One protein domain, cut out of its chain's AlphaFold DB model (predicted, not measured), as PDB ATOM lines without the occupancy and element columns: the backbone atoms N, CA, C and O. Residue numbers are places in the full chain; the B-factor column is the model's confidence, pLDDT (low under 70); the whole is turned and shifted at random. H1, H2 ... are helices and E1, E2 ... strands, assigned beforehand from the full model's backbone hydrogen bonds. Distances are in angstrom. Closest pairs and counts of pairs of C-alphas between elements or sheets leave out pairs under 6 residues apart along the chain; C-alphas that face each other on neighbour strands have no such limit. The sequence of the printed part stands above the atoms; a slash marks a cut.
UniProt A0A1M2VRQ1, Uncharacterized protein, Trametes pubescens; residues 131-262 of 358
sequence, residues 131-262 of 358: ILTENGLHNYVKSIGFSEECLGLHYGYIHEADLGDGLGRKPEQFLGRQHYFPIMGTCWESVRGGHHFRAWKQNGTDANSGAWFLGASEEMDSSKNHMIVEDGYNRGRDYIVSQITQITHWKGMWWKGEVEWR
ATOM      1  N   ILE A 131       0.654  11.669  45.646       94.62
ATOM      2  CA  ILE A 131       1.999  11.845  45.059       94.62
ATOM      3  C   ILE A 131       3.094  11.299  45.980       94.62
ATOM      4  O   ILE A 131       4.145  10.858  45.523       94.62
ATOM      5  N   LEU A 132       2.838  11.276  47.288       96.38
ATOM      6  CA  LEU A 132       3.746  10.666  48.257       96.38
ATOM      7  C   LEU A 132       3.742   9.131  48.169       96.38
ATOM      8  O   LEU A 132       4.621   8.482  48.731       96.38
ATOM      9  N   THR A 133       2.790   8.516  47.463       95.62
ATOM     10  CA  THR A 133       2.853   7.092  47.101       95.62
ATOM     11  C   THR A 133       3.723   6.887  45.866       95.62
ATOM     12  O   THR A 133       3.842   7.775  45.027       95.62
ATOM     13  N   GLU A 134       4.296   5.695  45.714       93.25
ATOM     14  CA  GLU A 134       5.065   5.326  44.520       93.25
ATOM     15  C   GLU A 134       4.216   5.470  43.246       93.25
ATOM     16  O   GLU A 134       4.567   6.213  42.335       93.25
ATOM     17  N   ASN A 135       3.003   4.907  43.236       93.31
ATOM     18  CA  ASN A 135       2.075   5.040  42.108       93.31
ATOM     19  C   ASN A 135       1.726   6.497  41.764       93.31
ATOM     20  O   ASN A 135       1.598   6.845  40.586       93.31
ATOM     21  N   GLY A 136       1.531   7.350  42.770       94.00
ATOM     22  CA  GLY A 136       1.215   8.752  42.526       94.00
ATOM     23  C   GLY A 136       2.412   9.547  42.034       94.00
ATOM     24  O   GLY A 136       2.233  10.349  41.118       94.00
ATOM     25  N   LEU A 137       3.622   9.272  42.536       94.56
ATOM     26  CA  LEU A 137       4.852   9.815  41.962       94.56
ATOM     27  C   LEU A 137       4.962   9.413  40.485       94.56
ATOM     28  O   LEU A 137       5.098  10.281  39.631       94.56
ATOM     29  N   HIS A 138       4.781   8.130  40.157       92.44
ATOM     30  CA  HIS A 138       4.842   7.630  38.777       92.44
ATOM     31  C   HIS A 138       3.795   8.265  37.849       92.44
ATOM     32  O   HIS A 138       4.026   8.393  36.645       92.44
ATOM     33  N   ASN A 139       2.619   8.624  38.365       92.75
ATOM     34  CA  ASN A 139       1.592   9.303  37.577       92.75
ATOM     35  C   ASN A 139       1.864  10.800  37.425       92.75
ATOM     36  O   ASN A 139       1.643  11.337  36.342       92.75
ATOM     37  N   TYR A 140       2.368  11.451  38.472       92.81
ATOM     38  CA  TYR A 140       2.780  12.849  38.420       92.81
ATOM     39  C   TYR A 140       3.942  13.052  37.444       92.81
ATOM     40  O   TYR A 140       3.901  13.923  36.588       92.81
ATOM     41  N   VAL A 141       4.965  12.203  37.482       92.19
ATOM     42  CA  VAL A 141       6.150  12.383  36.625       92.19
ATOM     43  C   VAL A 141       5.803  12.227  35.135       92.19
ATOM     44  O   VAL A 141       6.349  12.932  34.291       92.19
ATOM     45  N   LYS A 142       4.785  11.415  34.813       90.88
ATOM     46  CA  LYS A 142       4.195  11.329  33.465       90.88
ATOM     47  C   LYS A 142       3.498  12.617  33.026       90.88
ATOM     48  O   LYS A 142       3.493  12.918  31.834       90.88
ATOM     49  N   SER A 143       2.950  13.404  33.953       90.56
ATOM     50  CA  SER A 143       2.322  14.694  33.633       90.56
ATOM     51  C   SER A 143       3.332  15.785  33.285       90.56
ATOM     52  O   SER A 143       2.998  16.694  32.530       90.56
ATOM     53  N   ILE A 144       4.559  15.679  33.803       90.00
ATOM     54  CA  ILE A 144       5.665  16.614  33.548       90.00
ATOM     55  C   ILE A 144       6.638  16.111  32.464       90.00
ATOM     56  O   ILE A 144       7.742  16.632  32.336       90.00
ATOM     57  N   GLY A 145       6.240  15.108  31.674       86.69
ATOM     58  CA  GLY A 145       7.015  14.645  30.519       86.69
ATOM     59  C   GLY A 145       8.155  13.678  30.845       86.69
ATOM     60  O   GLY A 145       9.069  13.535  30.038       86.69
ATOM     61  N   PHE A 146       8.105  12.993  31.987       87.88
ATOM     62  CA  PHE A 146       9.022  11.908  32.334       87.88
ATOM     63  C   PHE A 146       8.313  10.555  32.293       87.88
ATOM     64  O   PHE A 146       7.096  10.449  32.436       87.88
ATOM     65  N   SER A 147       9.073   9.485  32.132       83.56
ATOM     66  CA  SER A 147       8.576   8.124  32.307       83.56
ATOM     67  C   SER A 147       9.651   7.267  32.961       83.56
ATOM     68  O   SER A 147      10.826   7.627  32.978       83.56
ATOM     69  N   GLU A 148       9.233   6.119  33.489       76.06
ATOM     70  CA  GLU A 148      10.142   5.026  33.835       76.06
ATOM     71  C   GLU A 148      11.000   4.651  32.621       76.06
ATOM     72  O   GLU A 148      10.592   4.855  31.467       76.06
ATOM     73  N   GLU A 149      12.185   4.110  32.896       66.62
ATOM     74  CA  GLU A 149      13.183   3.756  31.893       66.62
ATOM     75  C   GLU A 149      12.646   2.929  30.723       66.62
ATOM     76  O   GLU A 149      11.657   2.194  30.817       66.62
ATOM     77  N   CYS A 150      13.328   3.042  29.582       58.34
ATOM     78  CA  CYS A 150      12.884   2.380  28.368       58.34
ATOM     79  C   CYS A 150      12.900   0.857  28.504       58.34
ATOM     80  O   CYS A 150      13.956   0.252  28.675       58.34
ATOM     81  N   LEU A 151      11.721   0.239  28.365       45.00
ATOM     82  CA  LEU A 151      11.547  -1.217  28.300       45.00
ATOM     83  C   LEU A 151      12.155  -1.976  29.499       45.00
ATOM     84  O   LEU A 151      12.497  -3.149  29.366       45.00
ATOM     85  N   GLY A 152      12.299  -1.323  30.661       47.81
ATOM     86  CA  GLY A 152      12.913  -1.921  31.853       47.81
ATOM     87  C   GLY A 152      14.411  -2.225  31.712       47.81
ATOM     88  O   GLY A 152      14.961  -2.982  32.510       47.81
ATOM     89  N   LEU A 153      15.079  -1.668  30.696       47.31
ATOM     90  CA  LEU A 153      16.521  -1.792  30.521       47.31
ATOM     91  C   LEU A 153      17.223  -0.738  31.383       47.31
ATOM     92  O   LEU A 153      17.463   0.381  30.936       47.31
ATOM     93  N   HIS A 154      17.559  -1.120  32.615       53.19
ATOM     94  CA  HIS A 154      18.370  -0.303  33.514       53.19
ATOM     95  C   HIS A 154      19.835  -0.320  33.058       53.19
ATOM     96  O   HIS A 154      20.623  -1.180  33.455       53.19
ATOM     97  N   TYR A 155      20.197   0.599  32.159       51.25
ATOM     98  CA  TYR A 155      21.584   0.811  31.743       51.25
ATOM     99  C   TYR A 155      22.172   1.961  32.568       51.25
ATOM    100  O   TYR A 155      22.049   3.134  32.222       51.25
ATOM    101  N   GLY A 156      22.775   1.618  33.703       63.12
ATOM    102  CA  GLY A 156      23.350   2.582  34.635       63.12
ATOM    103  C   GLY A 156      23.742   1.930  35.955       63.12
ATOM    104  O   GLY A 156      23.410   0.774  36.214       63.12
ATOM    105  N   TYR A 157      24.482   2.663  36.781       70.31
ATOM    106  CA  TYR A 157      24.687   2.265  38.170       70.31
ATOM    107  C   TYR A 157      23.436   2.621  38.976       70.31
ATOM    108  O   TYR A 157      22.879   3.704  38.801       70.31
ATOM    109  N   ILE A 158      23.023   1.718  39.865       84.75
ATOM    110  CA  ILE A 158      22.033   2.016  40.902       84.75
ATOM    111  C   ILE A 158      22.720   2.909  41.927       84.75
ATOM    112  O   ILE A 158      23.758   2.526  42.479       84.75
ATOM    113  N   HIS A 159      22.163   4.090  42.167       90.94
ATOM    114  CA  HIS A 159      22.685   4.997  43.178       90.94
ATOM    115  C   HIS A 159      22.026   4.687  44.522       90.94
ATOM    116  O   HIS A 159      20.851   4.319  44.603       90.94
ATOM    117  N   GLU A 160      22.786   4.849  45.600       94.94
ATOM    118  CA  GLU A 160      22.256   4.732  46.957       94.94
ATOM    119  C   GLU A 160      22.131   6.112  47.605       94.94
ATOM    120  O   GLU A 160      22.938   6.991  47.328       94.94
ATOM    121  N   ALA A 161      21.192   6.310  48.526       96.44
ATOM    122  CA  ALA A 161      21.123   7.516  49.351       96.44
ATOM    123  C   ALA A 161      20.846   7.170  50.815       96.44
ATOM    124  O   ALA A 161      20.118   6.223  51.111       96.44
ATOM    125  N   ASP A 162      21.428   7.953  51.724       97.19
ATOM    126  CA  ASP A 162      21.155   7.892  53.161       97.19
ATOM    127  C   ASP A 162      20.443   9.179  53.582       97.19
ATOM    128  O   ASP A 162      21.046  10.258  53.620       97.19
ATOM    129  N   LEU A 163      19.145   9.058  53.858       97.62
ATOM    130  CA  LEU A 163      18.271  10.184  54.181       97.62
ATOM    131  C   LEU A 163      18.189  10.470  55.686       97.62
ATOM    132  O   LEU A 163      17.310  11.229  56.103       97.62
ATOM    133  N   GLY A 164      19.072   9.868  56.496       97.12
ATOM    134  CA  GLY A 164      19.079  10.061  57.947       97.12
ATOM    135  C   GLY A 164      17.797   9.560  58.615       97.12
ATOM    136  O   GLY A 164      17.395  10.070  59.657       97.12
ATOM    137  N   ASP A 165      17.110   8.598  57.998       97.56
ATOM    138  CA  ASP A 165      15.836   8.067  58.484       97.56
ATOM    139  C   ASP A 165      15.974   6.731  59.223       97.56
ATOM    140  O   ASP A 165      14.975   6.116  59.578       97.56
ATOM    141  N   GLY A 166      17.203   6.293  59.506       96.88
ATOM    142  CA  GLY A 166      17.479   5.055  60.244       96.88
ATOM    143  C   GLY A 166      17.539   3.803  59.367       96.88
ATOM    144  O   GLY A 166      17.824   2.714  59.859       96.88
ATOM    145  N   LEU A 167      17.318   3.938  58.055       96.25
ATOM    146  CA  LEU A 167      17.437   2.830  57.098       96.25
ATOM    147  C   LEU A 167      18.825   2.745  56.444       96.25
ATOM    148  O   LEU A 167      19.082   1.829  55.664       96.25
ATOM    149  N   GLY A 168      19.722   3.681  56.768       95.75
ATOM    150  CA  GLY A 168      21.043   3.792  56.160       95.75
ATOM    151  C   GLY A 168      20.963   4.052  54.655       95.75
ATOM    152  O   GLY A 168      20.040   4.700  54.159       95.75
ATOM    153  N   ARG A 169      21.942   3.530  53.912       95.31
ATOM    154  CA  ARG A 169      21.974   3.637  52.449       95.31
ATOM    155  C   ARG A 169      20.917   2.741  51.820       95.31
ATOM    156  O   ARG A 169      20.956   1.523  51.983       95.31
ATOM    157  N   LYS A 170      20.020   3.351  51.054       94.75
ATOM    158  CA  LYS A 170      18.976   2.668  50.289       94.75
ATOM    159  C   LYS A 170      19.188   2.874  48.793       94.75
ATOM    160  O   LYS A 170      19.536   3.992  48.407       94.75
ATOM    161  N   PRO A 171      18.944   1.856  47.950       94.81
ATOM    162  CA  PRO A 171      18.951   2.043  46.505       94.81
ATOM    163  C   PRO A 171      17.856   3.032  46.092       94.81
ATOM    164  O   PRO A 171      16.861   3.207  46.803       94.81
ATOM    165  N   GLU A 172      18.045   3.685  44.949       91.75
ATOM    166  CA  GLU A 172      16.998   4.483  44.312       91.75
ATOM    167  C   GLU A 172      15.696   3.690  44.169       91.75
ATOM    168  O   GLU A 172      15.694   2.498  43.862       91.75
ATOM    169  N   GLN A 173      14.575   4.363  44.420       93.50
ATOM    170  CA  GLN A 173      13.241   3.764  44.334       93.50
ATOM    171  C   GLN A 173      12.559   4.083  43.008       93.50
ATOM    172  O   GLN A 173      11.618   3.403  42.614       93.50
ATOM    173  N   PHE A 174      13.019   5.132  42.331       91.12
ATOM    174  CA  PHE A 174      12.497   5.543  41.043       91.12
ATOM    175  C   PHE A 174      13.589   6.213  40.218       91.12
ATOM    176  O   PHE A 174      14.333   7.039  40.746       91.12
ATOM    177  N   LEU A 175      13.621   5.907  38.922       89.50
ATOM    178  CA  LEU A 175      14.438   6.585  37.925       89.50
ATOM    179  C   LEU A 175      13.527   7.099  36.808       89.50
ATOM    180  O   LEU A 175      12.964   6.329  36.026       89.50
ATOM    181  N   GLY A 176      13.362   8.418  36.769       87.56
ATOM    182  CA  GLY A 176      12.616   9.126  35.742       87.56
ATOM    183  C   GLY A 176      13.542   9.597  34.634       87.56
ATOM    184  O   GLY A 176      14.540  10.260  34.900       87.56
ATOM    185  N   ARG A 177      13.174   9.297  33.393       85.62
ATOM    186  CA  ARG A 177      13.862   9.723  32.169       85.62
ATOM    187  C   ARG A 177      12.932  10.564  31.309       85.62
ATOM    188  O   ARG A 177      11.727  10.280  31.264       85.62
ATOM    189  N   GLN A 178      13.451  11.602  30.660       78.44
ATOM    190  CA  GLN A 178      12.621  12.483  29.848       78.44
ATOM    191  C   GLN A 178      12.011  11.698  28.681       78.44
ATOM    192  O   GLN A 178      12.686  10.972  27.952       78.44
ATOM    193  N   HIS A 179      10.699  11.833  28.511       67.00
ATOM    194  CA  HIS A 179       9.927  11.070  27.546       67.00
ATOM    195  C   HIS A 179       9.553  11.931  26.329       67.00
ATOM    196  O   HIS A 179       8.649  12.767  26.387       67.00
ATOM    197  N   TYR A 180      10.216  11.696  25.194       58.69
ATOM    198  CA  TYR A 180       9.950  12.384  23.924       58.69
ATOM    199  C   TYR A 180       8.860  11.649  23.103       58.69
ATOM    200  O   TYR A 180       9.129  10.664  22.416       58.69
ATOM    201  N   PHE A 181       7.601  12.094  23.164       51.31
ATOM    202  CA  PHE A 181       6.483  11.497  22.395       51.31
ATOM    203  C   PHE A 181       6.649  11.659  20.856       51.31
ATOM    204  O   PHE A 181       7.182  12.694  20.449       51.31
ATOM    205  N   PRO A 182       6.134  10.745  19.975       48.62
ATOM    206  CA  PRO A 182       5.246   9.599  20.264       48.62
ATOM    207  C   PRO A 182       5.743   8.165  19.982       48.62
ATOM    208  O   PRO A 182       4.955   7.255  20.219       48.62
ATOM    209  N   ILE A 183       6.939   7.889  19.440       38.91
ATOM    210  CA  ILE A 183       7.238   6.507  18.963       38.91
ATOM    211  C   ILE A 183       8.412   5.818  19.686       38.91
ATOM    212  O   ILE A 183       8.445   4.596  19.727       38.91
ATOM    213  N   MET A 184       9.330   6.543  20.338       46.53
ATOM    214  CA  MET A 184      10.532   5.938  20.961       46.53
ATOM    215  C   MET A 184      10.911   6.608  22.299       46.53
ATOM    216  O   MET A 184      12.083   6.847  22.577       46.53
ATOM    217  N   GLY A 185       9.921   6.993  23.111       52.00
ATOM    218  CA  GLY A 185      10.060   8.157  23.992       52.00
ATOM    219  C   GLY A 185      11.112   8.140  25.106       52.00
ATOM    220  O   GLY A 185      11.684   9.194  25.335       52.00
ATOM    221  N   THR A 186      11.441   7.015  25.751       50.06
ATOM    222  CA  THR A 186      12.586   6.948  26.699       50.06
ATOM    223  C   THR A 186      13.831   6.286  26.100       50.06
ATOM    224  O   THR A 186      14.933   6.502  26.584       50.06
ATOM    225  N   CYS A 187      13.694   5.518  25.012       49.44
ATOM    226  CA  CYS A 187      14.829   4.897  24.313       49.44
ATOM    227  C   CYS A 187      15.616   5.903  23.461       49.44
ATOM    228  O   CYS A 187      16.793   5.693  23.177       49.44
ATOM    229  N   TRP A 188      14.970   6.986  23.024       46.12
ATOM    230  CA  TRP A 188      15.606   8.030  22.221       46.12
ATOM    231  C   TRP A 188      16.486   8.970  23.057       46.12
ATOM    232  O   TRP A 188      17.454   9.526  22.541       46.12
ATOM    233  N   GLU A 189      16.202   9.113  24.355       46.88
ATOM    234  CA  GLU A 189      17.044   9.885  25.277       46.88
ATOM    235  C   GLU A 189      18.428   9.241  25.437       46.88
ATOM    236  O   GLU A 189      19.439   9.940  25.379       46.88
ATOM    237  N   SER A 190      18.502   7.904  25.462       50.06
ATOM    238  CA  SER A 190      19.772   7.169  25.399       50.06
ATOM    239  C   SER A 190      20.598   7.492  24.144       50.06
ATOM    240  O   SER A 190      21.754   7.110  24.072       50.06
ATOM    241  N   VAL A 191      20.056   8.192  23.142       49.12
ATOM    242  CA  VAL A 191      20.766   8.598  21.915       49.12
ATOM    243  C   VAL A 191      21.016  10.110  21.841       49.12
ATOM    244  O   VAL A 191      21.900  10.524  21.097       49.12
ATOM    245  N   ARG A 192      20.293  10.946  22.601       53.03
ATOM    246  CA  ARG A 192      20.347  12.421  22.483       53.03
ATOM    247  C   ARG A 192      20.663  13.169  23.783       53.03
ATOM    248  O   ARG A 192      20.979  14.354  23.721       53.03
ATOM    249  N   GLY A 193      20.630  12.488  24.923       60.66
ATOM    250  CA  GLY A 193      20.708  13.146  26.221       60.66
ATOM    251  C   GLY A 193      19.373  13.791  26.579       60.66
ATOM    252  O   GLY A 193      18.436  13.824  25.770       60.66
ATOM    253  N   GLY A 194      19.266  14.267  27.810       78.50
ATOM    254  CA  GLY A 194      18.019  14.802  28.336       78.50
ATOM    255  C   GLY A 194      18.014  14.912  29.850       78.50
ATOM    256  O   GLY A 194      19.031  14.695  30.520       78.50
ATOM    257  N   HIS A 195      16.863  15.318  30.374       87.19
ATOM    258  CA  HIS A 195      16.652  15.428  31.806       87.19
ATOM    259  C   HIS A 195      16.337  14.061  32.411       87.19
ATOM    260  O   HIS A 195      15.403  13.378  31.998       87.19
ATOM    261  N   HIS A 196      17.031  13.714  33.485       89.00
ATOM    262  CA  HIS A 196      16.683  12.556  34.290       89.00
ATOM    263  C   HIS A 196      16.698  12.915  35.772       89.00
ATOM    264  O   HIS A 196      17.268  13.927  36.192       89.00
ATOM    265  N   PHE A 197      16.045  12.089  36.580       92.81
ATOM    266  CA  PHE A 197      16.168  12.180  38.022       92.81
ATOM    267  C   PHE A 197      15.991  10.825  38.692       92.81
ATOM    268  O   PHE A 197      15.249   9.964  38.216       92.81
ATOM    269  N   ARG A 198      16.627  10.675  39.846       94.31
ATOM    270  CA  ARG A 198      16.445   9.547  40.763       94.31
ATOM    271  C   ARG A 198      15.675  10.015  41.987       94.31
ATOM    272  O   ARG A 198      15.798  11.182  42.355       94.31
ATOM    273  N   ALA A 199      14.886   9.142  42.606       96.50
ATOM    274  CA  ALA A 199      14.118   9.483  43.802       96.50
ATOM    275  C   ALA A 199      14.259   8.455  44.930       96.50
ATOM    276  O   ALA A 199      14.259   7.242  44.707       96.50
ATOM    277  N   TRP A 200      14.292   8.973  46.158       98.00
ATOM    278  CA  TRP A 200      14.319   8.221  47.409       98.00
ATOM    279  C   TRP A 200      13.282   8.784  48.373       98.00
ATOM    280  O   TRP A 200      13.124   9.997  48.496       98.00
ATOM    281  N   LYS A 201      12.573   7.913  49.082       98.06
ATOM    282  CA  LYS A 201      11.569   8.292  50.071       98.06
ATOM    283  C   LYS A 201      12.176   8.306  51.463       98.06
ATOM    284  O   LYS A 201      12.843   7.347  51.863       98.06
ATOM    285  N   GLN A 202      11.889   9.361  52.216       97.81
ATOM    286  CA  GLN A 202      12.252   9.464  53.623       97.81
ATOM    287  C   GLN A 202      11.132   8.866  54.481       97.81
ATOM    288  O   GLN A 202      10.094   9.492  54.694       97.81
ATOM    289  N   ASN A 203      11.302   7.612  54.894       97.38
ATOM    290  CA  ASN A 203      10.238   6.801  55.496       97.38
ATOM    291  C   ASN A 203      10.708   5.838  56.595       97.38
ATOM    292  O   ASN A 203       9.937   4.975  57.019       97.38
ATOM    293  N   GLY A 204      11.957   5.952  57.032       96.69
ATOM    294  CA  GLY A 204      12.478   5.184  58.155       96.69
ATOM    295  C   GLY A 204      12.065   5.740  59.520       96.69
ATOM    296  O   GLY A 204      11.577   6.864  59.629       96.69
ATOM    297  N   THR A 205      12.232   4.934  60.568       96.00
ATOM    298  CA  THR A 205      11.726   5.216  61.924       96.00
ATOM    299  C   THR A 205      12.315   6.465  62.562       96.00
ATOM    300  O   THR A 205      11.638   7.095  63.371       96.00
ATOM    301  N   ASP A 206      13.534   6.843  62.183       96.06
ATOM    302  CA  ASP A 206      14.275   7.912  62.859       96.06
ATOM    303  C   ASP A 206      13.950   9.292  62.268       96.06
ATOM    304  O   ASP A 206      14.209  10.318  62.896       96.06
ATOM    305  N   ALA A 207      13.357   9.330  61.066       95.44
ATOM    306  CA  ALA A 207      12.949  10.564  60.397       95.44
ATOM    307  C   ALA A 207      11.840  10.338  59.350       95.44
ATOM    308  O   ALA A 207      11.995  10.689  58.185       95.44
ATOM    309  N   ASN A 208      10.701   9.749  59.725       96.38
ATOM    310  CA  ASN A 208       9.620   9.473  58.769       96.38
ATOM    311  C   ASN A 208       8.822  10.737  58.404       96.38
ATOM    312  O   ASN A 208       7.790  11.023  59.012       96.38
ATOM    313  N   SER A 209       9.271  11.488  57.396       96.88
ATOM    314  CA  SER A 209       8.489  12.610  56.860       96.88
ATOM    315  C   SER A 209       7.508  12.190  55.766       96.88
ATOM    316  O   SER A 209       6.500  12.863  55.565       96.88
ATOM    317  N   GLY A 210       7.794  11.108  55.038       97.25
ATOM    318  CA  GLY A 210       7.077  10.695  53.833       97.25
ATOM    319  C   GLY A 210       7.450  11.478  52.568       97.25
ATOM    320  O   GLY A 210       6.894  11.177  51.509       97.25
ATOM    321  N   ALA A 211       8.366  12.446  52.658       98.19
ATOM    322  CA  ALA A 211       8.830  13.261  51.537       98.19
ATOM    323  C   ALA A 211       9.675  12.453  50.537       98.19
ATOM    324  O   ALA A 211      10.322  11.464  50.904       98.19
ATOM    325  N   TRP A 212       9.709  12.910  49.283       98.44
ATOM    326  CA  TRP A 212      10.635  12.391  48.273       98.44
ATOM    327  C   TRP A 212      11.831  13.320  48.109       98.44
ATOM    328  O   TRP A 212      11.660  14.524  47.944       98.44
ATOM    329  N   PHE A 213      13.030  12.757  48.093       98.19
ATOM    330  CA  PHE A 213      14.284  13.436  47.795       98.19
ATOM    331  C   PHE A 213      14.726  13.016  46.404       98.19
ATOM    332  O   PHE A 213      14.792  11.821  46.112       98.19
ATOM    333  N   LEU A 214      14.972  13.991  45.538       96.94
ATOM    334  CA  LEU A 214      15.252  13.788  44.127       96.94
ATOM    335  C   LEU A 214      16.647  14.315  43.793       96.94
ATOM    336  O   LEU A 214      16.985  15.444  44.151       96.94
ATOM    337  N   GLY A 215      17.425  13.506  43.078       94.62
ATOM    338  CA  GLY A 215      18.649  13.936  42.405       94.62
ATOM    339  C   GLY A 215      18.358  14.118  40.927       94.62
ATOM    340  O   GLY A 215      18.220  13.127  40.216       94.62
ATOM    341  N   ALA A 216      18.189  15.364  40.485       93.06
ATOM    342  CA  ALA A 216      17.856  15.698  39.105       93.06
ATOM    343  C   ALA A 216      19.054  16.281  38.361       93.06
ATOM    344  O   ALA A 216      19.791  17.115  38.896       93.06
ATOM    345  N   SER A 217      19.216  15.894  37.100       89.94
ATOM    346  CA  SER A 217      20.259  16.441  36.242       89.94
ATOM    347  C   SER A 217      19.895  16.376  34.756       89.94
ATOM    348  O   SER A 217      18.892  15.785  34.358       89.94
ATOM    349  N   GLU A 218      20.691  17.051  33.935       85.81
ATOM    350  CA  GLU A 218      20.672  16.953  32.479       85.81
ATOM    351  C   GLU A 218      21.974  16.297  32.000       85.81
ATOM    352  O   GLU A 218      23.079  16.710  32.376       85.81
ATOM    353  N   GLU A 219      21.839  15.268  31.169       78.62
ATOM    354  CA  GLU A 219      22.953  14.505  30.607       78.62
ATOM    355  C   GLU A 219      23.139  14.803  29.120       78.62
ATOM    356  O   GLU A 219      22.182  15.039  28.381       78.62
ATOM    357  N   MET A 220      24.392  14.742  28.668       68.81
ATOM    358  CA  MET A 220      24.737  14.704  27.253       68.81
ATOM    359  C   MET A 220      24.225  13.412  26.601       68.81
ATOM    360  O   MET A 220      23.841  12.441  27.256       68.81
ATOM    361  N   ASP A 221      24.261  13.380  25.275       67.31
ATOM    362  CA  ASP A 221      23.938  12.191  24.498       67.31
ATOM    363  C   ASP A 221      24.918  11.017  24.704       67.31
ATOM    364  O   ASP A 221      26.003  11.151  25.282       67.31
ATOM    365  N   SER A 222      24.549   9.832  24.207       61.03
ATOM    366  CA  SER A 222      25.380   8.627  24.352       61.03
ATOM    367  C   SER A 222      26.706   8.682  23.608       61.03
ATOM    368  O   SER A 222      27.640   7.999  24.029       61.03
ATOM    369  N   SER A 223      26.865   9.517  22.573       55.69
ATOM    370  CA  SER A 223      28.183   9.728  21.947       55.69
ATOM    371  C   SER A 223      29.176  10.380  22.917       55.69
ATOM    372  O   SER A 223      30.393  10.301  22.724       55.69
ATOM    373  N   LYS A 224      28.659  10.988  23.991       58.22
ATOM    374  CA  LYS A 224      29.402  11.576  25.108       58.22
ATOM    375  C   LYS A 224      29.275  10.768  26.399       58.22
ATOM    376  O   LYS A 224      29.601  11.287  27.461       58.22
ATOM    377  N   ASN A 225      28.851   9.504  26.319       63.22
ATOM    378  CA  ASN A 225      28.693   8.598  27.461       63.22
ATOM    379  C   ASN A 225      27.817   9.165  28.592       63.22
ATOM    380  O   ASN A 225      28.132   8.936  29.759       63.22
ATOM    381  N   HIS A 226      26.764   9.925  28.268       66.12
ATOM    382  CA  HIS A 226      25.855  10.486  29.277       66.12
ATOM    383  C   HIS A 226      26.549  11.352  30.338       66.12
ATOM    384  O   HIS A 226      26.118  11.439  31.481       66.12
ATOM    385  N   MET A 227      27.654  12.015  29.977       73.56
ATOM    386  CA  MET A 227      28.282  12.981  30.875       73.56
ATOM    387  C   MET A 227      27.290  14.087  31.243       73.56
ATOM    388  O   MET A 227      26.596  14.607  30.373       73.56
ATOM    389  N   ILE A 228      27.271  14.492  32.512       77.75
ATOM    390  CA  ILE A 228      26.495  15.650  32.973       77.75
ATOM    391  C   ILE A 228      26.889  16.880  32.148       77.75
ATOM    392  O   ILE A 228      28.083  17.180  32.011       77.75
ATOM    393  N   VAL A 229      25.898  17.577  31.579       76.38
ATOM    394  CA  VAL A 229      26.147  18.811  30.815       76.38
ATOM    395  C   VAL A 229      26.705  19.906  31.728       76.38
ATOM    396  O   VAL A 229      26.638  19.823  32.956       76.38
ATOM    397  N   GLU A 230      27.249  20.971  31.143       79.88
ATOM    398  CA  GLU A 230      27.605  22.151  31.932       79.88
ATOM    399  C   GLU A 230      26.371  22.679  32.675       79.88
ATOM    400  O   GLU A 230      25.314  22.874  32.074       79.88
ATOM    401  N   ASP A 231      26.512  22.887  33.987       79.94
ATOM    402  CA  ASP A 231      25.412  23.277  34.876       79.94
ATOM    403  C   ASP A 231      24.271  22.236  34.969       79.94
ATOM    404  O   ASP A 231      23.166  22.539  35.417       79.94
ATOM    405  N   GLY A 232      24.527  20.982  34.577       84.94
ATOM    406  CA  GLY A 232      23.491  19.968  34.358       84.94
ATOM    407  C   GLY A 232      22.609  19.654  35.567       84.94
ATOM    408  O   GLY A 232      21.413  19.445  35.396       84.94
ATOM    409  N   TYR A 233      23.140  19.686  36.793       89.62
ATOM    410  CA  TYR A 233      22.316  19.507  38.000       89.62
ATOM    411  C   TYR A 233      21.306  20.643  38.184       89.62
ATOM    412  O   TYR A 233      20.154  20.404  38.542       89.62
ATOM    413  N   ASN A 234      21.713  21.882  37.911       88.69
ATOM    414  CA  ASN A 234      20.827  23.034  38.031       88.69
ATOM    415  C   ASN A 234      19.812  23.051  36.902       88.69
ATOM    416  O   ASN A 234      18.629  23.216  37.163       88.69
ATOM    417  N   ARG A 235      20.241  22.757  35.672       89.00
ATOM    418  CA  ARG A 235      19.327  22.626  34.534       89.00
ATOM    419  C   ARG A 235      18.272  21.545  34.751       89.00
ATOM    420  O   ARG A 235      17.097  21.795  34.506       89.00
ATOM    421  N   GLY A 236      18.663  20.377  35.268       90.88
ATOM    422  CA  GLY A 236      17.726  19.308  35.623       90.88
ATOM    423  C   GLY A 236      16.727  19.733  36.700       90.88
ATOM    424  O   GLY A 236      15.518  19.569  36.524       90.88
ATOM    425  N   ARG A 237      17.213  20.346  37.789       94.12
ATOM    426  CA  ARG A 237      16.358  20.884  38.859       94.12
ATOM    427  C   ARG A 237      15.378  21.927  38.326       94.12
ATOM    428  O   ARG A 237      14.175  21.826  38.557       94.12
ATOM    429  N   ASP A 238      15.893  22.917  37.612       93.00
ATOM    430  CA  ASP A 238      15.139  24.070  37.133       93.00
ATOM    431  C   ASP A 238      14.128  23.657  36.057       93.00
ATOM    432  O   ASP A 238      13.021  24.197  36.017       93.00
ATOM    433  N   TYR A 239      14.442  22.637  35.249       92.19
ATOM    434  CA  TYR A 239      13.482  22.027  34.334       92.19
ATOM    435  C   TYR A 239      12.283  21.455  35.091       92.19
ATOM    436  O   TYR A 239      11.153  21.859  34.814       92.19
ATOM    437  N   ILE A 240      12.497  20.595  36.094       92.69
ATOM    438  CA  ILE A 240      11.394  20.024  36.890       92.69
ATOM    439  C   ILE A 240      10.615  21.137  37.613       92.69
ATOM    440  O   ILE A 240       9.382  21.150  37.567       92.69
ATOM    441  N   VAL A 241      11.313  22.120  38.198       92.69
ATOM    442  CA  VAL A 241      10.708  23.312  38.830       92.69
ATOM    443  C   VAL A 241       9.843  24.117  37.841       92.69
ATOM    444  O   VAL A 241       8.761  24.610  38.183       92.69
ATOM    445  N   SER A 242      10.267  24.231  36.583       91.81
ATOM    446  CA  SER A 242       9.482  24.913  35.548       91.81
ATOM    447  C   SER A 242       8.201  24.152  35.193       91.81
ATOM    448  O   SER A 242       7.195  24.776  34.856       91.81
ATOM    449  N   GLN A 243       8.197  22.818  35.288       90.44
ATOM    450  CA  GLN A 243       7.010  22.011  34.993       90.44
ATOM    451  C   GLN A 243       5.994  22.044  36.144       90.44
ATOM    452  O   GLN A 243       4.799  22.177  35.898       90.44
ATOM    453  N   ILE A 244       6.442  21.986  37.404       85.88
ATOM    454  CA  ILE A 244       5.554  22.002  38.588       85.88
ATOM    455  C   ILE A 244       4.773  23.310  38.762       85.88
ATOM    456  O   ILE A 244       3.637  23.298  39.246       85.88
ATOM    457  N   THR A 245       5.373  24.441  38.392       87.19
ATOM    458  CA  THR A 245       4.725  25.760  38.494       87.19
ATOM    459  C   THR A 245       3.641  25.961  37.428       87.19
ATOM    460  O   THR A 245       2.803  26.861  37.551       87.19
ATOM    461  N   GLN A 246       3.601  25.085  36.421       89.38
ATOM    462  CA  GLN A 246       2.546  25.000  35.419       89.38
ATOM    463  C   GLN A 246       1.460  24.002  35.845       89.38
ATOM    464  O   GLN A 246       1.668  23.116  36.672       89.38
ATOM    465  N   ILE A 247       0.267  24.145  35.264       90.06
ATOM    466  CA  ILE A 247      -0.778  23.127  35.394       90.06
ATOM    467  C   ILE A 247      -0.414  21.970  34.461       90.06
ATOM    468  O   ILE A 247      -0.317  22.167  33.251       90.06
ATOM    469  N   THR A 248      -0.250  20.770  35.013       90.38
ATOM    470  CA  THR A 248       0.046  19.553  34.244       90.38
ATOM    471  C   THR A 248      -1.066  18.525  34.373       90.38
ATOM    472  O   THR A 248      -1.867  18.582  35.307       90.38
ATOM    473  N   HIS A 249      -1.144  17.601  33.415       90.06
ATOM    474  CA  HIS A 249      -2.241  16.643  33.323       90.06
ATOM    475  C   HIS A 249      -1.780  15.265  32.851       90.06
ATOM    476  O   HIS A 249      -1.014  15.145  31.897       90.06
ATOM    477  N   TRP A 250      -2.314  14.220  33.481       89.50
ATOM    478  CA  TRP A 250      -2.112  12.830  33.085       89.50
ATOM    479  C   TRP A 250      -3.271  11.967  33.580       89.50
ATOM    480  O   TRP A 250      -3.649  12.029  34.747       89.50
ATOM    481  N   LYS A 251      -3.838  11.143  32.689       88.19
ATOM    482  CA  LYS A 251      -4.938  10.206  32.998       88.19
ATOM    483  C   LYS A 251      -6.099  10.828  33.804       88.19
ATOM    484  O   LYS A 251      -6.621  10.203  34.721       88.19
ATOM    485  N   GLY A 252      -6.514  12.051  33.465       87.50
ATOM    486  CA  GLY A 252      -7.641  12.732  34.118       87.50
ATOM    487  C   GLY A 252      -7.304  13.402  35.453       87.50
ATOM    488  O   GLY A 252      -8.177  14.032  36.050       87.50
ATOM    489  N   MET A 253      -6.056  13.304  35.911       90.00
ATOM    490  CA  MET A 253      -5.556  14.013  37.085       90.00
ATOM    491  C   MET A 253      -4.813  15.271  36.661       90.00
ATOM    492  O   MET A 253      -4.080  15.267  35.668       90.00
ATOM    493  N   TRP A 254      -5.011  16.333  37.434       92.56
ATOM    494  CA  TRP A 254      -4.379  17.627  37.232       92.56
ATOM    495  C   TRP A 254      -3.521  17.967  38.435       92.56
ATOM    496  O   TRP A 254      -3.969  17.810  39.575       92.56
ATOM    497  N   TRP A 255      -2.324  18.482  38.181       91.69
ATOM    498  CA  TRP A 255      -1.404  18.905  39.226       91.69
ATOM    499  C   TRP A 255      -0.943  20.332  39.016       91.69
ATOM    500  O   TRP A 255      -0.719  20.778  37.891       91.69
ATOM    501  N   LYS A 256      -0.770  21.025  40.135       92.62
ATOM    502  CA  LYS A 256      -0.084  22.308  40.227       92.62
ATOM    503  C   LYS A 256       0.663  22.338  41.551       92.62
ATOM    504  O   LYS A 256       0.139  21.855  42.559       92.62
ATOM    505  N   GLY A 257       1.859  22.906  41.559       92.88
ATOM    506  CA  GLY A 257       2.613  23.080  42.788       92.88
ATOM    507  C   GLY A 257       3.142  24.485  42.998       92.88
ATOM    508  O   GLY A 257       3.055  25.361  42.136       92.88
ATOM    509  N   GLU A 258       3.679  24.665  44.193       93.81
ATOM    510  CA  GLU A 258       4.467  25.813  44.622       93.81
ATOM    511  C   GLU A 258       5.883  25.343  44.970       93.81
ATOM    512  O   GLU A 258       6.099  24.165  45.275       93.81
ATOM    513  N   VAL A 259       6.849  26.259  44.884       94.81
ATOM    514  CA  VAL A 259       8.264  25.972  45.136       94.81
ATOM    515  C   VAL A 259       8.814  26.970  46.146       94.81
ATOM    516  O   VAL A 259       8.663  28.179  45.976       94.81
ATOM    517  N   GLU A 260       9.469  26.449  47.179       94.56
ATOM    518  CA  GLU A 260      10.358  27.180  48.077       94.56
ATOM    519  C   GLU A 260      11.805  26.903  47.656       94.56
ATOM    520  O   GLU A 260      12.212  25.755  47.482       94.56
ATOM    521  N   TRP A 261      12.599  27.961  47.511       92.38
ATOM    522  CA  TRP A 261      14.033  27.853  47.264       92.38
ATOM    523  C   TRP A 261      14.800  27.882  48.581       92.38
ATOM    524  O   TRP A 261      14.580  28.767  49.410       92.38
ATOM    525  N   ARG A 262      15.721  26.931  48.763       90.25
ATOM    526  CA  ARG A 262      16.523  26.802  49.980       90.25
ATOM    527  C   ARG A 262      18.008  26.748  49.652       90.25
ATOM    528  O   ARG A 262      18.467  25.833  48.983       90.25
TER     529      ARG A 262
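AT A GLANCE: This is residues 131 to 262 of the 358 residues of an uncharacterized protein of Trametes pubescens (UniProt A0A1M2VRQ1). A twisted sheet of four antiparallel strands has two helices, H1 and H3, packed over one face, and the E7-E8 hairpin lies beyond these helices, away from the sheet, where it packs on their last residues. A small E2-E3 hairpin sits by the Trp 200 end of E5, and short H2 grazes the sheet near Gln 178. The printed part has 132 residues with three named helices and eight named strands, in the order H1 E1 E2 E3 E4 H2 E5 E6 H3 E7 E8; the large sheet runs E1, E4, E5, E6, and the class is mixed, helices and strands. The whole is compact, with a radius of gyration of the C-alphas of 15.0 A and spans of 43 by 34 by 30 A.

IN THESE COORDINATES: The large sheet holds E1, residues 146 to 148, E4, 174 to 178, E5, 194 to 201, 23.6 A long, and E6, 212 to 219, 21.6 A long. H1 is residues 134 to 143, 14.6 A long, and begins at C-alpha 134 (5.065, 5.326, 44.520). H3 is residues 232 to 244, 18.5 A long; H2 is residues 189 to 192. E2 is residues 160 to 162, E3 169 to 171 and E7 248 to 250. E8, residues 253 to 262, is 28.6 A long and ends at C-alpha 262 (16.523, 26.802, 49.980).

HOW THE PARTS SIT: The large sheet is only just strongly twisted, with C-alphas up to 4.2 A off its best plane. E1 and E4 are antiparallel, with N 147 and O 177 2.9 A apart, within hydrogen-bond range; so are E4 and E5, with N 176 and O 197 at 2.8 A, and the hairpin E5 and E6, with N 213 and O 200 at 2.8 A. H1 and H3 are on the same face, making two layers, helices on one face of a sheet. H3 has a height of 7.9 A over the sheet and lies over E5 and E6, slantwise to the strands, at 57 degrees to E6 on the local plane; the closest C-alphas of H3 and E6 are Gly 236 and Ser 217, 3.9 A apart. H1, at a height of 8.1 A, is only just over E4 and E5, with 3 of its C-alphas falling on each, and runs along the strands, at 7 degrees to E4 on the local plane. H1 and H3 are near each other, with 6 pairs of C-alphas within 10 A. In the hairpin E7 and E8, N 248 and O 255 are 2.9 A apart; E7 touches H1, closest C-alphas Trp 250 and Ser 143, 4.8 A, and E8 touches H3, closest C-alphas Gly 257 and Ile 244, 5.2 A. In the hairpin E2 and E3, N 161 and O 170 are 2.9 A apart, and E3 runs on into E4 at 51 degrees. H2 only grazes the sheet. In H3 every O i to N i+4 pair is within hydrogen-bond range, in H1 5 of 6, and H2 is too short for such a pair.

THE WHOLE: The two C-alphas farthest apart, those of Ile 183 and Asp 206, are 44.5 A apart. The printed part has no cut. The links E1 to E2 and E6 to H3 are long. The mean pLDDT of the printed part is 82.9, and residues 149 to 156, 179 to 193 and 220 to 226 are under 70.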